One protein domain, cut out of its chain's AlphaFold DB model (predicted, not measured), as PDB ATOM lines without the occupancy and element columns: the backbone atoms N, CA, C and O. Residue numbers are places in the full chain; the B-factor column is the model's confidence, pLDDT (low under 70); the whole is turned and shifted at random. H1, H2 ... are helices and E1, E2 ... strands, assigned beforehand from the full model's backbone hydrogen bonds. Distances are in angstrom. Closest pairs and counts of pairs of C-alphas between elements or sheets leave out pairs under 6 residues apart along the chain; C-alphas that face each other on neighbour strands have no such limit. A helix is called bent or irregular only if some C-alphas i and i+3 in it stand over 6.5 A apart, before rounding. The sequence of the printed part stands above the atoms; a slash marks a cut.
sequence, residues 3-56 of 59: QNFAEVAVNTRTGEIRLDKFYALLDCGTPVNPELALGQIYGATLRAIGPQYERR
ATOM      1  N   GLN A   3      18.483  11.196  43.853       92.75
ATOM      2  CA  GLN A   3      17.504  10.779  44.859       92.75
ATOM      3  C   GLN A   3      17.290  11.903  45.869       92.75
ATOM      4  O   GLN A   3      18.246  12.424  46.438       92.75
ATOM      5  N   ASN A   4      16.024  12.226  46.123       92.75
ATOM      6  CA  ASN A   4      15.635  13.258  47.072       92.75
ATOM      7  C   ASN A   4      14.768  12.652  48.174       92.75
ATOM      8  O   ASN A   4      13.826  11.913  47.883       92.75
ATOM      9  N   PHE A   5      15.061  13.008  49.421       94.25
ATOM     10  CA  PHE A   5      14.277  12.632  50.593       94.25
ATOM     11  C   PHE A   5      13.882  13.884  51.368       94.25
ATOM     12  O   PHE A   5      14.694  14.793  51.541       94.25
ATOM     13  N   ALA A   6      12.642  13.920  51.846       93.38
ATOM     14  CA  ALA A   6      12.106  15.031  52.616       93.38
ATOM     15  C   ALA A   6      11.442  14.511  53.894       93.38
ATOM     16  O   ALA A   6      10.633  13.586  53.850       93.38
ATOM     17  N   GLU A   7      11.779  15.129  55.019       94.81
ATOM     18  CA  GLU A   7      11.076  14.978  56.290       94.81
ATOM     19  C   GLU A   7      10.155  16.187  56.448       94.81
ATOM     20  O   GLU A   7      10.616  17.328  56.365       94.81
ATOM     21  N   VAL A   8       8.858  15.943  56.636       93.44
ATOM     22  CA  VAL A   8       7.839  16.995  56.723       93.44
ATOM     23  C   VAL A   8       6.984  16.821  57.970       93.44
ATOM     24  O   VAL A   8       6.580  15.707  58.306       93.44
ATOM     25  N   ALA A   9       6.669  17.929  58.631       93.69
ATOM     26  CA  ALA A   9       5.652  17.984  59.668       93.69
ATOM     27  C   ALA A   9       4.315  18.410  59.051       93.69
ATOM     28  O   ALA A   9       4.255  19.380  58.294       93.69
ATOM     29  N   VAL A  10       3.238  17.700  59.388       93.88
ATOM     30  CA  VAL A  10       1.886  17.988  58.891       93.88
ATOM     31  C   VAL A  10       0.976  18.326  60.063       93.88
ATOM     32  O   VAL A  10       0.786  17.512  60.968       93.88
ATOM     33  N   ASN A  11       0.363  19.505  60.026       93.31
ATOM     34  CA  ASN A  11      -0.733  19.833  60.922       93.31
ATOM     35  C   ASN A  11      -2.027  19.242  60.351       93.31
ATOM     36  O   ASN A  11      -2.590  19.755  59.389       93.31
ATOM     37  N   THR A  12      -2.531  18.163  60.945       95.31
ATOM     38  CA  THR A  12      -3.721  17.459  60.438       95.31
ATOM     39  C   THR A  12      -5.030  18.222  60.641       95.31
ATOM     40  O   THR A  12      -6.037  17.865  60.037       95.31
ATOM     41  N   ARG A  13      -5.032  19.283  61.462       95.06
ATOM     42  CA  ARG A  13      -6.202  20.147  61.669       95.06
ATOM     43  C   ARG A  13      -6.307  21.255  60.625       95.06
ATOM     44  O   ARG A  13      -7.420  21.598  60.246       95.06
ATOM     45  N   THR A  14      -5.178  21.834  60.211       91.31
ATOM     46  CA  THR A  14      -5.135  22.967  59.265       91.31
ATOM     47  C   THR A  14      -4.702  22.559  57.859       91.31
ATOM     48  O   THR A  14      -4.942  23.287  56.905       91.31
ATOM     49  N   GLY A  15      -4.059  21.398  57.711       88.38
ATOM     50  CA  GLY A  15      -3.441  20.959  56.462       88.38
ATOM     51  C   GLY A  15      -2.098  21.631  56.157       88.38
ATOM     52  O   GLY A  15      -1.536  21.370  55.090       88.38
ATOM     53  N   GLU A  16      -1.584  22.466  57.067       88.50
ATOM     54  CA  GLU A  16      -0.273  23.112  56.961       88.50
ATOM     55  C   GLU A  16       0.844  22.060  56.922       88.50
ATOM     56  O   GLU A  16       0.821  21.080  57.674       88.50
ATOM     57  N   ILE A  17       1.818  22.262  56.033       88.56
ATOM     58  CA  ILE A  17       2.975  21.379  55.876       88.56
ATOM     59  C   ILE A  17       4.234  22.218  56.035       88.56
ATOM     60  O   ILE A  17       4.453  23.162  55.278       88.56
ATOM     61  N   ARG A  18       5.084  21.825  56.979       89.00
ATOM     62  CA  ARG A  18       6.415  22.393  57.169       89.00
ATOM     63  C   ARG A  18       7.458  21.379  56.722       89.00
ATOM     64  O   ARG A  18       7.346  20.194  57.024       89.00
ATOM     65  N   LEU A  19       8.460  21.846  55.984       89.62
ATOM     66  CA  LEU A  19       9.618  21.041  55.616       89.62
ATOM     67  C   LEU A  19      10.666  21.131  56.730       89.62
ATOM     68  O   LEU A  19      11.138  22.222  57.043       89.62
ATOM     69  N   ASP A  20      11.028  19.991  57.310       92.00
ATOM     70  CA  ASP A  20      11.937  19.919  58.458       92.00
ATOM     71  C   ASP A  20      13.359  19.625  57.999       92.00
ATOM     72  O   ASP A  20      14.306  20.285  58.425       92.00
ATOM     73  N   LYS A  21      13.508  18.641  57.106       91.69
ATOM     74  CA  LYS A  21      14.798  18.260  56.525       91.69
ATOM     75  C   LYS A  21      14.639  17.883  55.063       91.69
ATOM     76  O   LYS A  21      13.642  17.281  54.670       91.69
ATOM     77  N   PHE A  22      15.663  18.189  54.274       91.62
ATOM     78  CA  PHE A  22      15.743  17.794  52.876       91.62
ATOM     79  C   PHE A  22      17.138  17.258  52.560       91.62
ATOM     80  O   PHE A  22      18.139  17.921  52.830       91.62
ATOM     81  N   TYR A  23      17.192  16.068  51.972       93.25
ATOM     82  CA  TYR A  23      18.421  15.411  51.547       93.25
ATOM     83  C   TYR A  23      18.388  15.231  50.033       93.25
ATOM     84  O   TYR A  23      17.535  14.513  49.514       93.25
ATOM     85  N   ALA A  24      19.334  15.869  49.342       92.62
ATOM     86  CA  ALA A  24      19.561  15.700  47.913       92.62
ATOM     87  C   ALA A  24      20.838  14.883  47.702       92.62
ATOM     88  O   ALA A  24      21.939  15.374  47.956       92.62
ATOM     89  N   LEU A  25      20.699  13.640  47.245       91.88
ATOM     90  CA  LEU A  25      21.823  12.837  46.774       91.88
ATOM     91  C   LEU A  25      21.898  12.934  45.255       91.88
ATOM     92  O   LEU A  25      20.973  12.525  44.549       91.88
ATOM     93  N   LEU A  26      23.029  13.436  44.761       92.44
ATOM     94  CA  LEU A  26      23.333  13.503  43.341       92.44
ATOM     95  C   LEU A  26      24.657  12.798  43.058       92.44
ATOM     96  O   LEU A  26      25.690  13.147  43.620       92.44
ATOM     97  N   ASP A  27      24.618  11.855  42.126       93.06
ATOM     98  CA  ASP A  27      25.800  11.303  41.480       93.06
ATOM     99  C   ASP A  27      25.965  11.944  40.097       93.06
ATOM    100  O   ASP A  27      25.116  11.760  39.210       93.06
ATOM    101  N   CYS A  28      27.052  12.707  39.950       92.06
ATOM    102  CA  CYS A  28      27.470  13.380  38.722       92.06
ATOM    103  C   CYS A  28      28.828  12.878  38.188       92.06
ATOM    104  O   CYS A  28      29.395  13.507  37.295       92.06
ATOM    105  N   GLY A  29      29.356  11.763  38.710       93.69
ATOM    106  CA  GLY A  29      30.736  11.343  38.451       93.69
ATOM    107  C   GLY A  29      31.755  12.309  39.069       93.69
ATOM    108  O   GLY A  29      31.542  12.819  40.168       93.69
ATOM    109  N   THR A  30      32.869  12.568  38.375       96.19
ATOM    110  CA  THR A  30      33.890  13.529  38.831       96.19
ATOM    111  C   THR A  30      33.489  14.958  38.446       96.19
ATOM    112  O   THR A  30      33.504  15.285  37.256       96.19
ATOM    113  N   PRO A  31      33.158  15.838  39.408       94.31
ATOM    114  CA  PRO A  31      32.778  17.210  39.097       94.31
ATOM    115  C   PRO A  31      33.973  18.015  38.568       94.31
ATOM    116  O   PRO A  31      35.040  18.030  39.178       94.31
ATOM    117  N   VAL A  32      33.770  18.750  37.467       96.69
ATOM    118  CA  VAL A  32      34.773  19.687  36.913       96.69
ATOM    119  C   VAL A  32      35.046  20.835  37.887       96.69
ATOM    120  O   VAL A  32      36.188  21.238  38.081       96.69
ATOM    121  N   ASN A  33      33.988  21.356  38.508       96.88
ATOM    122  CA  ASN A  33      34.067  22.353  39.566       96.88
ATOM    123  C   ASN A  33      33.088  21.956  40.690       96.88
ATOM    124  O   ASN A  33      31.875  22.118  40.518       96.88
ATOM    125  N   PRO A  34      33.592  21.423  41.818       94.50
ATOM    126  CA  PRO A  34      32.754  20.964  42.924       94.50
ATOM    127  C   PRO A  34      31.894  22.069  43.551       94.50
ATOM    128  O   PRO A  34      30.744  21.819  43.903       94.50
ATOM    129  N   GLU A  35      32.415  23.293  43.659       97.00
ATOM    130  CA  GLU A  35      31.700  24.418  44.278       97.00
ATOM    131  C   GLU A  35      30.529  24.882  43.411       97.00
ATOM    132  O   GLU A  35      29.418  25.074  43.907       97.00
ATOM    133  N   LEU A  36      30.746  24.995  42.095       96.44
ATOM    134  CA  LEU A  36      29.671  25.321  41.158       96.44
ATOM    135  C   LEU A  36      28.620  24.212  41.116       96.44
ATOM    136  O   LEU A  36      27.429  24.514  41.112       96.44
ATOM    137  N   ALA A  37      29.038  22.944  41.120       93.88
ATOM    138  CA  ALA A  37      28.111  21.817  41.169       93.88
ATOM    139  C   ALA A  37      27.235  21.870  42.431       93.88
ATOM    140  O   ALA A  37      26.015  21.750  42.339       93.88
ATOM    141  N   LEU A  38      27.836  22.142  43.592       93.94
ATOM    142  CA  LEU A  38      27.115  22.299  44.851       93.94
ATOM    143  C   LEU A  38      26.130  23.481  44.805       93.94
ATOM    144  O   LEU A  38      24.968  23.336  45.189       93.94
ATOM    145  N   GLY A  39      26.553  24.624  44.259       95.88
ATOM    146  CA  GLY A  39      25.686  25.787  44.058       95.88
ATOM    147  C   GLY A  39      24.480  25.489  43.161       95.88
ATOM    148  O   GLY A  39      23.360  25.893  43.477       95.88
ATOM    149  N   GLN A  40      24.676  24.730  42.078       94.38
ATOM    150  CA  GLN A  40      23.584  24.297  41.199       94.38
ATOM    151  C   GLN A  40      22.603  23.361  41.917       94.38
ATOM    152  O   GLN A  40      21.392  23.526  41.773       94.38
ATOM    153  N   ILE A  41      23.099  22.423  42.732       93.38
ATOM    154  CA  ILE A  41      22.251  21.521  43.525       93.38
ATOM    155  C   ILE A  41      21.380  22.322  44.499       93.38
ATOM    156  O   ILE A  41      20.167  22.104  44.553       93.38
ATOM    157  N   TYR A  42      21.958  23.287  45.222       93.38
ATOM    158  CA  TYR A  42      21.195  24.136  46.141       93.38
ATOM    159  C   TYR A  42      20.172  25.006  45.411       93.38
ATOM    160  O   TYR A  42      19.001  25.027  45.793       93.38
ATOM    161  N   GLY A  43      20.581  25.680  44.334       93.56
ATOM    162  CA  GLY A  43      19.701  26.551  43.558       93.56
ATOM    163  C   GLY A  43      18.518  25.798  42.949       93.56
ATOM    164  O   GLY A  43      17.373  26.241  43.066       93.56
ATOM    165  N   ALA A  44      18.768  24.630  42.354       91.56
ATOM    166  CA  ALA A  44      17.719  23.781  41.796       91.56
ATOM    167  C   ALA A  44      16.762  23.269  42.883       91.56
ATOM    168  O   ALA A  44      15.546  23.302  42.693       91.56
ATOM    169  N   THR A  45      17.299  22.854  44.033       91.44
ATOM    170  CA  THR A  45      16.508  22.360  45.168       91.44
ATOM    171  C   THR A  45      15.587  23.444  45.727       91.44
ATOM    172  O   THR A  45      14.383  23.227  45.855       91.44
ATOM    173  N   LEU A  46      16.113  24.642  45.995       89.69
ATOM    174  CA  LEU A  46      15.318  25.759  46.515       89.69
ATOM    175  C   LEU A  46      14.251  26.213  45.517       89.69
ATOM    176  O   LEU A  46      13.102  26.432  45.900       89.69
ATOM    177  N   ARG A  47      14.597  26.279  44.225       89.69
ATOM    178  CA  ARG A  47      13.634  26.585  43.160       89.69
ATOM    179  C   ARG A  47      12.514  25.553  43.079       89.69
ATOM    180  O   ARG A  47      11.388  25.915  42.759       89.69
ATOM    181  N   ALA A  48      12.820  24.283  43.324       86.50
ATOM    182  CA  ALA A  48      11.829  23.220  43.286       86.50
ATOM    183  C   ALA A  48      10.897  23.240  44.504       86.50
ATOM    184  O   ALA A  48       9.756  22.825  44.364       86.50
ATOM    185  N   ILE A  49      11.352  23.691  45.676       85.44
ATOM    186  CA  ILE A  49      10.555  23.673  46.916       85.44
ATOM    187  C   ILE A  49       9.734  24.960  47.087       85.44
ATOM    188  O   ILE A  49       8.578  24.894  47.505       85.44
ATOM    189  N   GLY A  50      10.303  26.122  46.751       79.06
ATOM    190  CA  GLY A  50       9.699  27.436  47.011       79.06
ATOM    191  C   GLY A  50       8.265  27.606  46.481       79.06
ATOM    192  O   GLY A  50       7.367  27.885  47.277       79.06
ATOM    193  N   PRO A  51       7.998  27.366  45.183       73.56
ATOM    194  CA  PRO A  51       6.667  27.565  44.601       73.56
ATOM    195  C   PRO A  51       5.575  26.651  45.178       73.56
ATOM    196  O   PRO A  51       4.387  26.913  44.984       73.56
ATOM    197  N   GLN A  52       5.945  25.557  45.848       61.06
ATOM    198  CA  GLN A  52       5.004  24.626  46.470       61.06
ATOM    199  C   GLN A  52       4.576  25.098  47.859       61.06
ATOM    200  O   GLN A  52       3.454  24.798  48.265       61.06
ATOM    201  N   TYR A  53       5.436  25.839  48.562       59.59
ATOM    202  CA  TYR A  53       5.098  26.458  49.841       59.59
ATOM    203  C   TYR A  53       4.141  27.642  49.635       59.59
ATOM    204  O   TYR A  53       3.073  27.687  50.232       59.59
ATOM    205  N   GLU A  54       4.458  28.531  48.692       55.28
ATOM    206  CA  GLU A  54       3.710  29.780  48.465       55.28
ATOM    207  C   GLU A  54       2.293  29.561  47.898       55.28
ATOM    208  O   GLU A  54       1.381  30.352  48.127       55.28
ATOM    209  N   ARG A  55       2.051  28.447  47.189       55.78
ATOM    210  CA  ARG A  55       0.748  28.179  46.554       55.78
ATOM    211  C   ARG A  55      -0.394  27.829  47.517       55.78
ATOM    212  O   ARG A  55      -1.513  27.652  47.037       55.78
ATOM    213  N   ARG A  56      -0.147  27.685  48.825       54.38
ATOM    214  CA  ARG A  56      -1.184  27.314  49.811       54.38
ATOM    215  C   ARG A  56      -1.689  28.475  50.666       54.38
ATOM    216  O   ARG A  56      -2.741  28.318  51.264       54.38
TER     217      ARG A  56
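Overview. This is residues 3 to 56 of the 59 residues of a protein of Escherichia coli (UniProt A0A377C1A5). Picture a long hairpin of two strands, E1 and E2, with one long helix, H1, folding back along the E2 side of it, so that the three parts lie lengthwise in a loose rod. The link between E1 and E2 turns at one end of the rod, and residues 29 to 36, of which 34 to 36 belong to H1, stick out at the other. The printed part has 54 residues with two named strands and one named helix, in the order E1, E2, H1; the sheet's order is E1 - E2, antiparallel, and the class is mixed, helices and strands. The whole is loose, with a radius of gyration of the C-alphas of 14.3 A, and the C-alphas span 48 by 18 by 13 A.

Along the chain. Begin at C-alpha 3, at (17.504, 10.779, 44.859), where E1, residues 3 to 10, sets out and runs 22.2 A from first to last C-alpha. After residues 11 to 16, find C-alpha 17 at (2.975, 21.379, 55.876); from there E2, residues 17 to 26, runs 25.2 A and bends by 63 degrees at residue 20. Past residues 27 to 33 comes H1, residues 34 to 54, which is 30.9 A long and ends with C-alpha 54 at (3.710, 29.780, 48.465). H1 is irregular, but only just: C-alphas 48 and 51 are 6.9 A apart.

Arrangement. Look first at the hairpin of E1 and E2, antiparallel neighbours with 170 degrees between their directions. The C-alphas of Ala 6 and Phe 22 face each other at 4.6 A. N 5 and O 23 are within hydrogen-bond range at 2.9 A, and so are N 18 and O 9 at 2.9 A. At the bend in E2, look at O 7: N 20 is 2.9 A from it and N 21 is 3.3 A. Move on to H1, where the closest C-alphas of E2 and H1 are those of Ala 24 and Ile 41, 7.8 A apart; the two centres are 11.1 A apart. E1 and H1 are apart. Within H1, 15 of 17 pairs of O i and N i+4 are within hydrogen-bond range.

Size, cuts and confidence. The two C-alphas farthest apart are those of Arg 13 and Val 32, at 47.9 A, while the first and last printed C-alphas, of Gln 3 and Arg 56, are 25.4 A apart. Without residues 29 to 36, which stand free, the body spans 41 by 18 by 12 A. The links from E1 to E2, six residues, and from E2 to H1, seven residues, are both short, and the printed part has no cut. In the B-factor column the mean pLDDT of the printed part is 88.8; look to residues 52 to 56 for the values under 70.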